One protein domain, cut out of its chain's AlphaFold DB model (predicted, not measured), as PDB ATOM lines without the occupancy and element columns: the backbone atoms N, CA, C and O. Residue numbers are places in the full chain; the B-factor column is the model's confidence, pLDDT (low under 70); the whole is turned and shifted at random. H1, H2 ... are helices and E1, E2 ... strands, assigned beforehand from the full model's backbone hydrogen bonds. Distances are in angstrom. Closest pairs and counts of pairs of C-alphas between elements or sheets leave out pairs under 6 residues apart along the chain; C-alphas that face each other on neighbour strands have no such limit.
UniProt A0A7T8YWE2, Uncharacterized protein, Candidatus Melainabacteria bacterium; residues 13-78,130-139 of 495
ATOM      1  N   ALA A  13      10.222 -17.418  -3.950       69.69
ATOM      2  CA  ALA A  13      10.022 -18.626  -4.754       69.69
ATOM      3  C   ALA A  13       9.400 -19.757  -3.929       69.69
ATOM      4  O   ALA A  13       8.715 -20.613  -4.479       69.69
ATOM      5  N   TYR A  14       9.639 -19.763  -2.616       72.62
ATOM      6  CA  TYR A  14       9.119 -20.782  -1.716       72.62
ATOM      7  C   TYR A  14       8.748 -20.183  -0.351       72.62
ATOM      8  O   TYR A  14       9.646 -19.676   0.331       72.62
ATOM      9  N   PRO A  15       7.468 -20.243   0.070       76.69
ATOM     10  CA  PRO A  15       7.088 -19.926   1.441       76.69
ATOM     11  C   PRO A  15       7.554 -21.052   2.374       76.69
ATOM     12  O   PRO A  15       7.238 -22.224   2.176       76.69
ATOM     13  N   CYS A  16       8.336 -20.708   3.394       78.06
ATOM     14  CA  CYS A  16       8.844 -21.670   4.362       78.06
ATOM     15  C   CYS A  16       7.734 -22.049   5.360       78.06
ATOM     16  O   CYS A  16       7.153 -21.151   5.967       78.06
ATOM     17  N   PRO A  17       7.453 -23.349   5.574       77.31
ATOM     18  CA  PRO A  17       6.422 -23.793   6.514       77.31
ATOM     19  C   PRO A  17       6.879 -23.740   7.979       77.31
ATOM     20  O   PRO A  17       6.070 -23.952   8.878       77.31
ATOM     21  N   LEU A  18       8.172 -23.509   8.233       82.12
ATOM     22  CA  LEU A  18       8.701 -23.384   9.588       82.12
ATOM     23  C   LEU A  18       8.399 -22.014  10.187       82.12
ATOM     24  O   LEU A  18       8.257 -21.020   9.481       82.12
ATOM     25  N   THR A  19       8.384 -21.951  11.512       86.56
ATOM     26  CA  THR A  19       8.303 -20.692  12.251       86.56
ATOM     27  C   THR A  19       9.695 -20.131  12.536       86.56
ATOM     28  O   THR A  19      10.667 -20.877  12.693       86.56
ATOM     29  N   TRP A  20       9.803 -18.806  12.647       87.94
ATOM     30  CA  TRP A  20      11.056 -18.121  12.994       87.94
ATOM     31  C   TRP A  20      11.597 -18.588  14.353       87.94
ATOM     32  O   TRP A  20      12.802 -18.741  14.548       87.94
ATOM     33  N   GLU A  21      10.684 -18.883  15.276       88.69
ATOM     34  CA  GLU A  21      10.932 -19.311  16.650       88.69
ATOM     35  C   GLU A  21      11.577 -20.697  16.732       88.69
ATOM     36  O   GLU A  21      12.269 -20.984  17.703       88.69
ATOM     37  N   SER A  22      11.411 -21.538  15.707       87.00
ATOM     38  CA  SER A  22      12.026 -22.872  15.659       87.00
ATOM     39  C   SER A  22      13.501 -22.870  15.225       87.00
ATOM     40  O   SER A  22      14.132 -23.927  15.155       87.00
ATOM     41  N   MET A  23      14.066 -21.696  14.924       90.19
ATOM     42  CA  MET A  23      15.425 -21.517  14.405       90.19
ATOM     43  C   MET A  23      16.373 -20.979  15.482       90.19
ATOM     44  O   MET A  23      15.963 -20.233  16.367       90.19
ATOM     45  N   SER A  24      17.663 -21.305  15.383       87.19
ATOM     46  CA  SER A  24      18.680 -20.871  16.350       87.19
ATOM     47  C   SER A  24      19.428 -19.628  15.868       87.19
ATOM     48  O   SER A  24      19.981 -19.647  14.771       87.19
ATOM     49  N   GLY A  25      19.508 -18.581  16.685       90.56
ATOM     50  CA  GLY A  25      20.256 -17.359  16.379       90.56
ATOM     51  C   GLY A  25      19.714 -16.160  17.149       90.56
ATOM     52  O   GLY A  25      19.165 -16.333  18.236       90.56
ATOM     53  N   ASP A  26      19.854 -14.965  16.581       86.62
ATOM     54  CA  ASP A  26      19.344 -13.713  17.147       86.62
ATOM     55  C   ASP A  26      18.134 -13.172  16.352       86.62
ATOM     56  O   ASP A  26      17.504 -13.896  15.576       86.62
ATOM     57  N   GLU A  27      17.724 -11.924  16.591       83.38
ATOM     58  CA  GLU A  27      16.589 -11.313  15.878       83.38
ATOM     59  C   GLU A  27      16.917 -10.873  14.445       83.38
ATOM     60  O   GLU A  27      16.013 -10.769  13.612       83.38
ATOM     61  N   ARG A  28      18.202 -10.683  14.124       84.31
ATOM     62  CA  ARG A  28      18.676 -10.244  12.809       84.31
ATOM     63  C   ARG A  28      18.977 -11.432  11.896       84.31
ATOM     64  O   ARG A  28      18.642 -11.387  10.711       84.31
ATOM     65  N   GLU A  29      19.585 -12.488  12.427       89.50
ATOM     66  CA  GLU A  29      19.988 -13.689  11.696       89.50
ATOM     67  C   GLU A  29      19.739 -14.958  12.523       89.50
ATOM     68  O   GLU A  29      20.190 -15.091  13.663       89.50
ATOM     69  N   ARG A  30      19.077 -15.945  11.909       90.19
ATOM     70  CA  ARG A  30      18.934 -17.296  12.466       90.19
ATOM     71  C   ARG A  30      19.389 -18.364  11.487       90.19
ATOM     72  O   ARG A  30      19.384 -18.172  10.276       90.19
ATOM     73  N   PHE A  31      19.764 -19.517  12.013       87.62
ATOM     74  CA  PHE A  31      20.095 -20.705  11.243       87.62
ATOM     75  C   PHE A  31      18.926 -21.690  11.265       87.62
ATOM     76  O   PHE A  31      18.429 -22.068  12.329       87.62
ATOM     77  N   CYS A  32      18.489 -22.112  10.077       83.88
ATOM     78  CA  CYS A  32      17.448 -23.115   9.919       83.88
ATOM     79  C   CYS A  32      18.072 -24.504   9.754       83.88
ATOM     80  O   CYS A  32      18.711 -24.789   8.742       83.88
ATOM     81  N   ASN A  33      17.824 -25.397  10.712       78.06
ATOM     82  CA  ASN A  33      18.349 -26.766  10.675       78.06
ATOM     83  C   ASN A  33      17.724 -27.634   9.569       78.06
ATOM     84  O   ASN A  33      18.347 -28.595   9.133       78.06
ATOM     85  N   GLN A  34      16.522 -27.299   9.083       75.19
ATOM     86  CA  GLN A  34      15.851 -28.088   8.044       75.19
ATOM     87  C   GLN A  34      16.458 -27.862   6.655       75.19
ATOM     88  O   GLN A  34      16.708 -28.823   5.937       75.19
ATOM     89  N   CYS A  35      16.692 -26.605   6.260       74.62
ATOM     90  CA  CYS A  35      17.292 -26.292   4.958       74.62
ATOM     91  C   CYS A  35      18.805 -26.040   5.029       74.62
ATOM     92  O   CYS A  35      19.436 -25.878   3.989       74.62
ATOM     93  N   SER A  36      19.397 -26.016   6.229       80.12
ATOM     94  CA  SER A  36      20.815 -25.702   6.461       80.12
ATOM     95  C   SER A  36      21.249 -24.339   5.897       80.12
ATOM     96  O   SER A  36      22.393 -24.160   5.472       80.12
ATOM     97  N   GLN A  37      20.336 -23.363   5.889       81.00
ATOM     98  CA  GLN A  37      20.586 -22.001   5.413       81.00
ATOM     99  C   GLN A  37      20.428 -20.970   6.531       81.00
ATOM    100  O   GLN A  37      19.709 -21.173   7.513       81.00
ATOM    101  N   LYS A  38      21.096 -19.830   6.338       86.94
ATOM    102  CA  LYS A  38      20.876 -18.628   7.141       86.94
ATOM    103  C   LYS A  38      19.583 -17.949   6.709       86.94
ATOM    104  O   LYS A  38      19.288 -17.850   5.516       86.94
ATOM    105  N   VAL A  39      18.844 -17.463   7.692       90.12
ATOM    106  CA  VAL A  39      17.582 -16.763   7.537       90.12
ATOM    107  C   VAL A  39      17.745 -15.364   8.118       90.12
ATOM    108  O   VAL A  39      17.995 -15.215   9.312       90.12
ATOM    109  N   TYR A  40      17.618 -14.343   7.278       91.62
ATOM    110  CA  TYR A  40      17.804 -12.949   7.683       91.62
ATOM    111  C   TYR A  40      16.465 -12.246   7.879       91.62
ATOM    112  O   TYR A  40      15.597 -12.302   7.006       91.62
ATOM    113  N   ASN A  41      16.305 -11.531   8.989       91.88
ATOM    114  CA  ASN A  41      15.150 -10.671   9.210       91.88
ATOM    115  C   ASN A  41      15.369  -9.315   8.530       91.88
ATOM    116  O   ASN A  41      15.990  -8.414   9.090       91.88
ATOM    117  N   ILE A  42      14.825  -9.152   7.323       91.62
ATOM    118  CA  ILE A  42      14.901  -7.899   6.558       91.62
ATOM    119  C   ILE A  42      14.265  -6.737   7.331       91.62
ATOM    120  O   ILE A  42      14.707  -5.600   7.192       91.62
ATOM    121  N   SER A  43      13.260  -7.006   8.169       88.38
ATOM    122  CA  SER A  43      12.560  -5.944   8.904       88.38
ATOM    123  C   SER A  43      13.428  -5.238   9.937       88.38
ATOM    124  O   SER A  43      13.106  -4.109  10.312       88.38
ATOM    125  N   ASP A  44      14.517  -5.885  10.352       87.00
ATOM    126  CA  ASP A  44      15.491  -5.344  11.299       87.00
ATOM    127  C   ASP A  44      16.702  -4.717  10.584       87.00
ATOM    128  O   ASP A  44      17.560  -4.108  11.222       87.00
ATOM    129  N   LEU A  45      16.750  -4.801   9.250       86.81
ATOM    130  CA  LEU A  45      17.753  -4.155   8.408       86.81
ATOM    131  C   LEU A  45      17.252  -2.802   7.903       86.81
ATOM    132  O   LEU A  45      16.058  -2.610   7.650       86.81
ATOM    133  N   THR A  46      18.176  -1.864   7.704       86.69
ATOM    134  CA  THR A  46      17.888  -0.652   6.926       86.69
ATOM    135  C   THR A  46      17.626  -1.026   5.469       86.69
ATOM    136  O   THR A  46      18.034  -2.097   5.008       86.69
ATOM    137  N   ARG A  47      16.974  -0.151   4.698       86.81
ATOM    138  CA  ARG A  47      16.703  -0.434   3.284       86.81
ATOM    139  C   ARG A  47      17.989  -0.705   2.501       86.81
ATOM    140  O   ARG A  47      18.037  -1.663   1.735       86.81
ATOM    141  N   THR A  48      19.037   0.080   2.740       84.00
ATOM    142  CA  THR A  48      20.338  -0.097   2.080       84.00
ATOM    143  C   THR A  48      20.996  -1.427   2.447       84.00
ATOM    144  O   THR A  48      21.526  -2.104   1.569       84.00
ATOM    145  N   GLU A  49      20.941  -1.841   3.717       86.19
ATOM    146  CA  GLU A  49      21.461  -3.148   4.142       86.19
ATOM    147  C   GLU A  49      20.659  -4.306   3.541       86.19
ATOM    148  O   GLU A  49      21.246  -5.287   3.089       86.19
ATOM    149  N   ALA A  50      19.329  -4.192   3.502       89.25
ATOM    150  CA  ALA A  50      18.462  -5.199   2.904       89.25
ATOM    151  C   ALA A  50      18.713  -5.344   1.397       89.25
ATOM    152  O   ALA A  50      18.848  -6.457   0.893       89.25
ATOM    153  N   GLU A  51      18.818  -4.232   0.669       88.19
ATOM    154  CA  GLU A  51      19.129  -4.237  -0.762       88.19
ATOM    155  C   GLU A  51      20.527  -4.798  -1.035       88.19
ATOM    156  O   GLU A  51      20.689  -5.580  -1.970       88.19
ATOM    157  N   ALA A  52      21.522  -4.468  -0.204       84.19
ATOM    158  CA  ALA A  52      22.862  -5.041  -0.302       84.19
ATOM    159  C   ALA A  52      22.854  -6.557  -0.053       84.19
ATOM    160  O   ALA A  52      23.436  -7.294  -0.845       84.19
ATOM    161  N   LEU A  53      22.146  -7.018   0.985       85.25
ATOM    162  CA  LEU A  53      21.995  -8.439   1.309       85.25
ATOM    163  C   LEU A  53      21.330  -9.213   0.166       85.25
ATOM    164  O   LEU A  53      21.783 -10.301  -0.188       85.25
ATOM    165  N   LEU A  54      20.254  -8.673  -0.408       83.88
ATOM    166  CA  LEU A  54      19.577  -9.300  -1.542       83.88
ATOM    167  C   LEU A  54      20.494  -9.321  -2.771       83.88
ATOM    168  O   LEU A  54      20.634 -10.364  -3.401       83.88
ATOM    169  N   ALA A  55      21.178  -8.210  -3.055       76.69
ATOM    170  CA  ALA A  55      22.080  -8.087  -4.197       76.69
ATOM    171  C   ALA A  55      23.307  -9.010  -4.115       76.69
ATOM    172  O   ALA A  55      23.792  -9.454  -5.155       76.69
ATOM    173  N   SER A  56      23.819  -9.301  -2.916       71.94
ATOM    174  CA  SER A  56      24.925 -10.249  -2.714       71.94
ATOM    175  C   SER A  56      24.471 -11.714  -2.730       71.94
ATOM    176  O   SER A  56      25.302 -12.615  -2.732       71.94
ATOM    177  N   ASN A  57      23.159 -11.982  -2.732       70.25
ATOM    178  CA  ASN A  57      22.588 -13.330  -2.650       70.25
ATOM    179  C   ASN A  57      21.540 -13.595  -3.748       70.25
ATOM    180  O   ASN A  57      20.549 -14.291  -3.518       70.25
ATOM    181  N   ASN A  58      21.773 -13.073  -4.959       62.03
ATOM    182  CA  ASN A  58      20.842 -13.164  -6.098       62.03
ATOM    183  C   ASN A  58      20.513 -14.600  -6.556       62.03
ATOM    184  O   ASN A  58      19.558 -14.804  -7.298       62.03
ATOM    185  N   GLU A  59      21.294 -15.590  -6.125       57.62
ATOM    186  CA  GLU A  59      21.074 -17.014  -6.416       57.62
ATOM    187  C   GLU A  59      20.056 -17.676  -5.462       57.62
ATOM    188  O   GLU A  59      19.751 -18.857  -5.605       57.62
ATOM    189  N   GLY A  60      19.515 -16.943  -4.478       60.47
ATOM    190  CA  GLY A  60      18.544 -17.489  -3.519       60.47
ATOM    191  C   GLY A  60      19.169 -18.384  -2.440       60.47
ATOM    192  O   GLY A  60      18.478 -19.194  -1.830       60.47
ATOM    193  N   ASN A  61      20.470 -18.226  -2.174       69.44
ATOM    194  CA  ASN A  61      21.242 -19.022  -1.202       69.44
ATOM    195  C   ASN A  61      20.978 -18.655   0.274       69.44
ATOM    196  O   ASN A  61      21.700 -19.095   1.175       69.44
ATOM    197  N   ILE A  62      19.976 -17.813   0.520       81.12
ATOM    198  CA  ILE A  62      19.549 -17.364   1.841       81.12
ATOM    199  C   ILE A  62      18.032 -17.475   1.936       81.12
ATOM    200  O   ILE A  62      17.326 -17.348   0.935       81.12
ATOM    201  N   CYS A  63      17.521 -17.614   3.152       87.12
ATOM    202  CA  CYS A  63      16.121 -17.336   3.429       87.12
ATOM    203  C   CYS A  63      15.986 -15.936   4.027       87.12
ATOM    204  O   CYS A  63      16.914 -15.385   4.626       87.12
ATOM    205  N   VAL A  64      14.804 -15.359   3.882       90.62
ATOM    206  CA  VAL A  64      14.472 -14.049   4.422       90.62
ATOM    207  C   VAL A  64      13.159 -14.122   5.181       90.62
ATOM    208  O   VAL A  64      12.225 -14.814   4.774       90.62
ATOM    209  N   LYS A  65      13.103 -13.392   6.290       90.88
ATOM    210  CA  LYS A  65      11.890 -13.058   7.026       90.88
ATOM    211  C   LYS A  65      11.609 -11.582   6.815       90.88
ATOM    212  O   LYS A  65      12.520 -10.760   6.918       90.88
ATOM    213  N   TYR A  66      10.357 -11.228   6.575       90.19
ATOM    214  CA  TYR A  66       9.952  -9.833   6.574       90.19
ATOM    215  C   TYR A  66       8.491  -9.646   6.942       90.19
ATOM    216  O   TYR A  66       7.659 -10.539   6.824       90.19
ATOM    217  N   PHE A  67       8.199  -8.427   7.360       86.50
ATOM    218  CA  PHE A  67       6.868  -7.943   7.639       86.50
ATOM    219  C   PHE A  67       6.379  -7.109   6.461       86.50
ATOM    220  O   PHE A  67       7.038  -6.138   6.070       86.50
ATOM    221  N   LEU A  68       5.238  -7.491   5.895       84.50
ATOM    222  CA  LEU A  68       4.630  -6.780   4.779       84.50
ATOM    223  C   LEU A  68       3.486  -5.901   5.276       84.50
ATOM    224  O   LEU A  68       2.701  -6.303   6.132       84.50
ATOM    225  N   ARG A  69       3.407  -4.686   4.744       79.44
ATOM    226  CA  ARG A  69       2.301  -3.765   5.010       79.44
ATOM    227  C   ARG A  69       1.140  -4.026   4.055       79.44
ATOM    228  O   ARG A  69       1.339  -4.547   2.963       79.44
ATOM    229  N   ALA A  70      -0.043  -3.521   4.405       75.12
ATOM    230  CA  ALA A  70      -1.224  -3.548   3.538       75.12
ATOM    231  C   ALA A  70      -1.015  -2.875   2.160       75.12
ATOM    232  O   ALA A  70      -1.748  -3.157   1.217       75.12
ATOM    233  N   ASP A  71      -0.020  -1.988   2.032       73.62
ATOM    234  CA  ASP A  71       0.356  -1.344   0.765       73.62
ATOM    235  C   ASP A  71       1.365  -2.151  -0.079       73.62
ATOM    236  O   ASP A  71       1.805  -1.668  -1.121       73.62
ATOM    237  N   GLY A  72       1.747  -3.359   0.354       75.69
ATOM    238  CA  GLY A  72       2.697  -4.225  -0.350       75.69
ATOM    239  C   GLY A  72       4.170  -3.842  -0.162       75.69
ATOM    240  O   GLY A  72       5.048  -4.426  -0.804       75.69
ATOM    241  N   THR A  73       4.480  -2.871   0.709       83.19
ATOM    242  CA  THR A  73       5.866  -2.498   1.024       83.19
ATOM    243  C   THR A  73       6.423  -3.299   2.194       83.19
ATOM    244  O   THR A  73       5.751  -3.535   3.204       83.19
ATOM    245  N   ILE A  74       7.693  -3.690   2.078       87.19
ATOM    246  CA  ILE A  74       8.411  -4.406   3.132       87.19
ATOM    247  C   ILE A  74       8.818  -3.421   4.236       87.19
ATOM    248  O   ILE A  74       9.248  -2.291   3.979       87.19
ATOM    249  N   LYS A  75       8.630  -3.821   5.493       88.00
ATOM    250  CA  LYS A  75       9.128  -3.079   6.653       88.00
ATOM    251  C   LYS A  75      10.658  -3.137   6.689       88.00
ATOM    252  O   LYS A  75      11.233  -4.181   6.427       88.00
ATOM    253  N   THR A  76      11.285  -2.019   7.041       88.12
ATOM    254  CA  THR A  76      12.730  -1.874   7.282       88.12
ATOM    255  C   THR A  76      12.937  -1.080   8.572       88.12
ATOM    256  O   THR A  76      12.023  -0.364   9.013       88.12
ATOM    257  N   SER A  77      14.116  -1.188   9.185       82.94
ATOM    258  CA  SER A  77      14.426  -0.554  10.474       82.94
ATOM    259  C   SER A  77      14.558   0.970  10.384       82.94
ATOM    260  O   SER A  77      14.209   1.685  11.322       82.94
ATOM    261  N   ASP A  78      14.960   1.484   9.220       80.44
ATOM    262  CA  ASP A  78      15.062   2.909   8.886       80.44
ATOM    263  C   ASP A  78      13.742   3.526   8.396       80.44
ATOM    264  O   ASP A  78      13.709   4.684   7.968       80.44
ATOM    265  N   GLU A 130      -1.583  -2.245  12.535       47.69
ATOM    266  CA  GLU A 130      -1.613  -2.574  11.115       47.69
ATOM    267  C   GLU A 130      -1.431  -4.091  11.032       47.69
ATOM    268  O   GLU A 130      -0.491  -4.626  11.625       47.69
ATOM    269  N   GLU A 131      -2.345  -4.769  10.339       46.44
ATOM    270  CA  GLU A 131      -2.245  -6.189  10.016       46.44
ATOM    271  C   GLU A 131      -0.921  -6.395   9.267       46.44
ATOM    272  O   GLU A 131      -0.777  -6.095   8.080       46.44
ATOM    273  N   ILE A 132       0.107  -6.778  10.016       60.03
ATOM    274  CA  ILE A 132       1.453  -6.979   9.517       60.03
ATOM    275  C   ILE A 132       1.612  -8.485   9.354       60.03
ATOM    276  O   ILE A 132       1.882  -9.216  10.308       60.03
ATOM    277  N   THR A 133       1.431  -8.958   8.125       75.00
ATOM    278  CA  THR A 133       1.634 -10.369   7.802       75.00
ATOM    279  C   THR A 133       3.133 -10.652   7.750       75.00
ATOM    280  O   THR A 133       3.892  -9.980   7.041       75.00
ATOM    281  N   SER A 134       3.572 -11.634   8.539       83.44
ATOM    282  CA  SER A 134       4.945 -12.133   8.514       83.44
ATOM    283  C   SER A 134       5.104 -13.129   7.376       83.44
ATOM    284  O   SER A 134       4.373 -14.113   7.299       83.44
ATOM    285  N   TYR A 135       6.109 -12.910   6.540       86.56
ATOM    286  CA  TYR A 135       6.504 -13.827   5.484       86.56
ATOM    287  C   TYR A 135       7.899 -14.364   5.757       86.56
ATOM    288  O   TYR A 135       8.767 -13.657   6.272       86.56
ATOM    289  N   LEU A 136       8.104 -15.626   5.400       84.12
ATOM    290  CA  LEU A 136       9.347 -16.354   5.585       84.12
ATOM    291  C   LEU A 136       9.567 -17.240   4.364       84.12
ATOM    292  O   LEU A 136       8.661 -17.971   3.971       84.12
ATOM    293  N   GLY A 137      10.749 -17.200   3.760       84.06
ATOM    294  CA  GLY A 137      11.013 -18.019   2.581       84.06
ATOM    295  C   GLY A 137      12.306 -17.683   1.865       84.06
ATOM    296  O   GLY A 137      13.030 -16.772   2.260       84.06
ATOM    297  N   SER A 138      12.583 -18.407   0.788       81.81
ATOM    298  CA  SER A 138      13.741 -18.142  -0.068       81.81
ATOM    299  C   SER A 138      13.372 -17.129  -1.162       81.81
ATOM    300  O   SER A 138      12.360 -17.332  -1.849       81.81
ATOM    301  N   PRO A 139      14.158 -16.052  -1.358       81.38
ATOM    302  CA  PRO A 139      14.007 -15.168  -2.506       81.38
ATOM    303  C   PRO A 139      14.075 -15.944  -3.822       81.38
ATOM    304  O   PRO A 139      14.849 -16.891  -3.960       81.38
TER     305      PRO A 139
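What this domain is: This is residues 13 to 78 and 130 to 139 of the 495 residues of an uncharacterized protein of Candidatus Melainabacteria bacterium (UniProt A0A7T8YWE2). One strongly twisted sheet of five short strands makes the body, with a single short helix, H1, that only grazes it. The stretch from residue 16 to 28, with no named element, leads from one edge strand, E1, to the other, E2. The printed part has 76 residues with five named strands and one named helix, in the order E1, E2, E3, H1, E4, E5; the sheet is mixed, in the order E1, E5, E4, E3, E2. The class is mixed, helices and strands, with 34 residues, under half, in named elements. The whole is compact and rounded, with a radius of gyration of the C-alphas of 11.8 A and spans of 32 by 27 by 24 A.

How they stand to each other: The inner strands E4, residues 63 to 68, and E3, residues 37 to 41, are parallel neighbours at 22 degrees, with N 65 and O 40 at 2.8 A. E5, residues 133 to 139, is antiparallel to E4 at 150 degrees, with N 64 and O 137 at 2.8 A. Its pairing is staggered: residues 133 to 137 pair with E4, and residues 137 to 138 with E1, residues 13 to 15. E1 and E5 are antiparallel at 139 degrees, with N 13 and O 138 at 3.0 A. E2, residues 29 to 32, and E3 form an antiparallel hairpin at 143 degrees, with N 39 and O 30 at 2.7 A. Residues 24 to 25 pair antiparallel with residues 30 to 31 of E2. H1, residues 47 to 55, is on the sheet but only grazes it, with its residues 50 to 54; each of its O i to N i+4 pairs is within hydrogen-bond range. E3, H1 and E4 form a strand-helix-strand unit, two parallel neighbour strands with a helix between them in the chain, and its crossover is right-handed. E1 is apart from E3 and E4.

Where its parts are: E1 begins at C-alpha 13, (10.022, -18.626, -4.754), and is 7.0 A long. E2 measures 9.9 A and E3 13.1 A. H1 begins at C-alpha 47, (16.703, -0.434, 3.284), and is 12.0 A long. E4 measures 15.7 A. E5, 16.8 A long, ends at C-alpha 139, (14.007, -15.168, -2.506).

The domain as a whole: The C-alphas of Asn 33 and Asp 71, the two farthest apart, are 32.7 A apart. Residues 79 to 129 are not printed, and C-alphas 78 and 130 across this cut are 17.7 A apart. The link from E1 to E2, with 13 residues, is long. The mean pLDDT of the printed part is 81.3; residue 13, residues 58 to 61 and residues 130 to 132 are under 70.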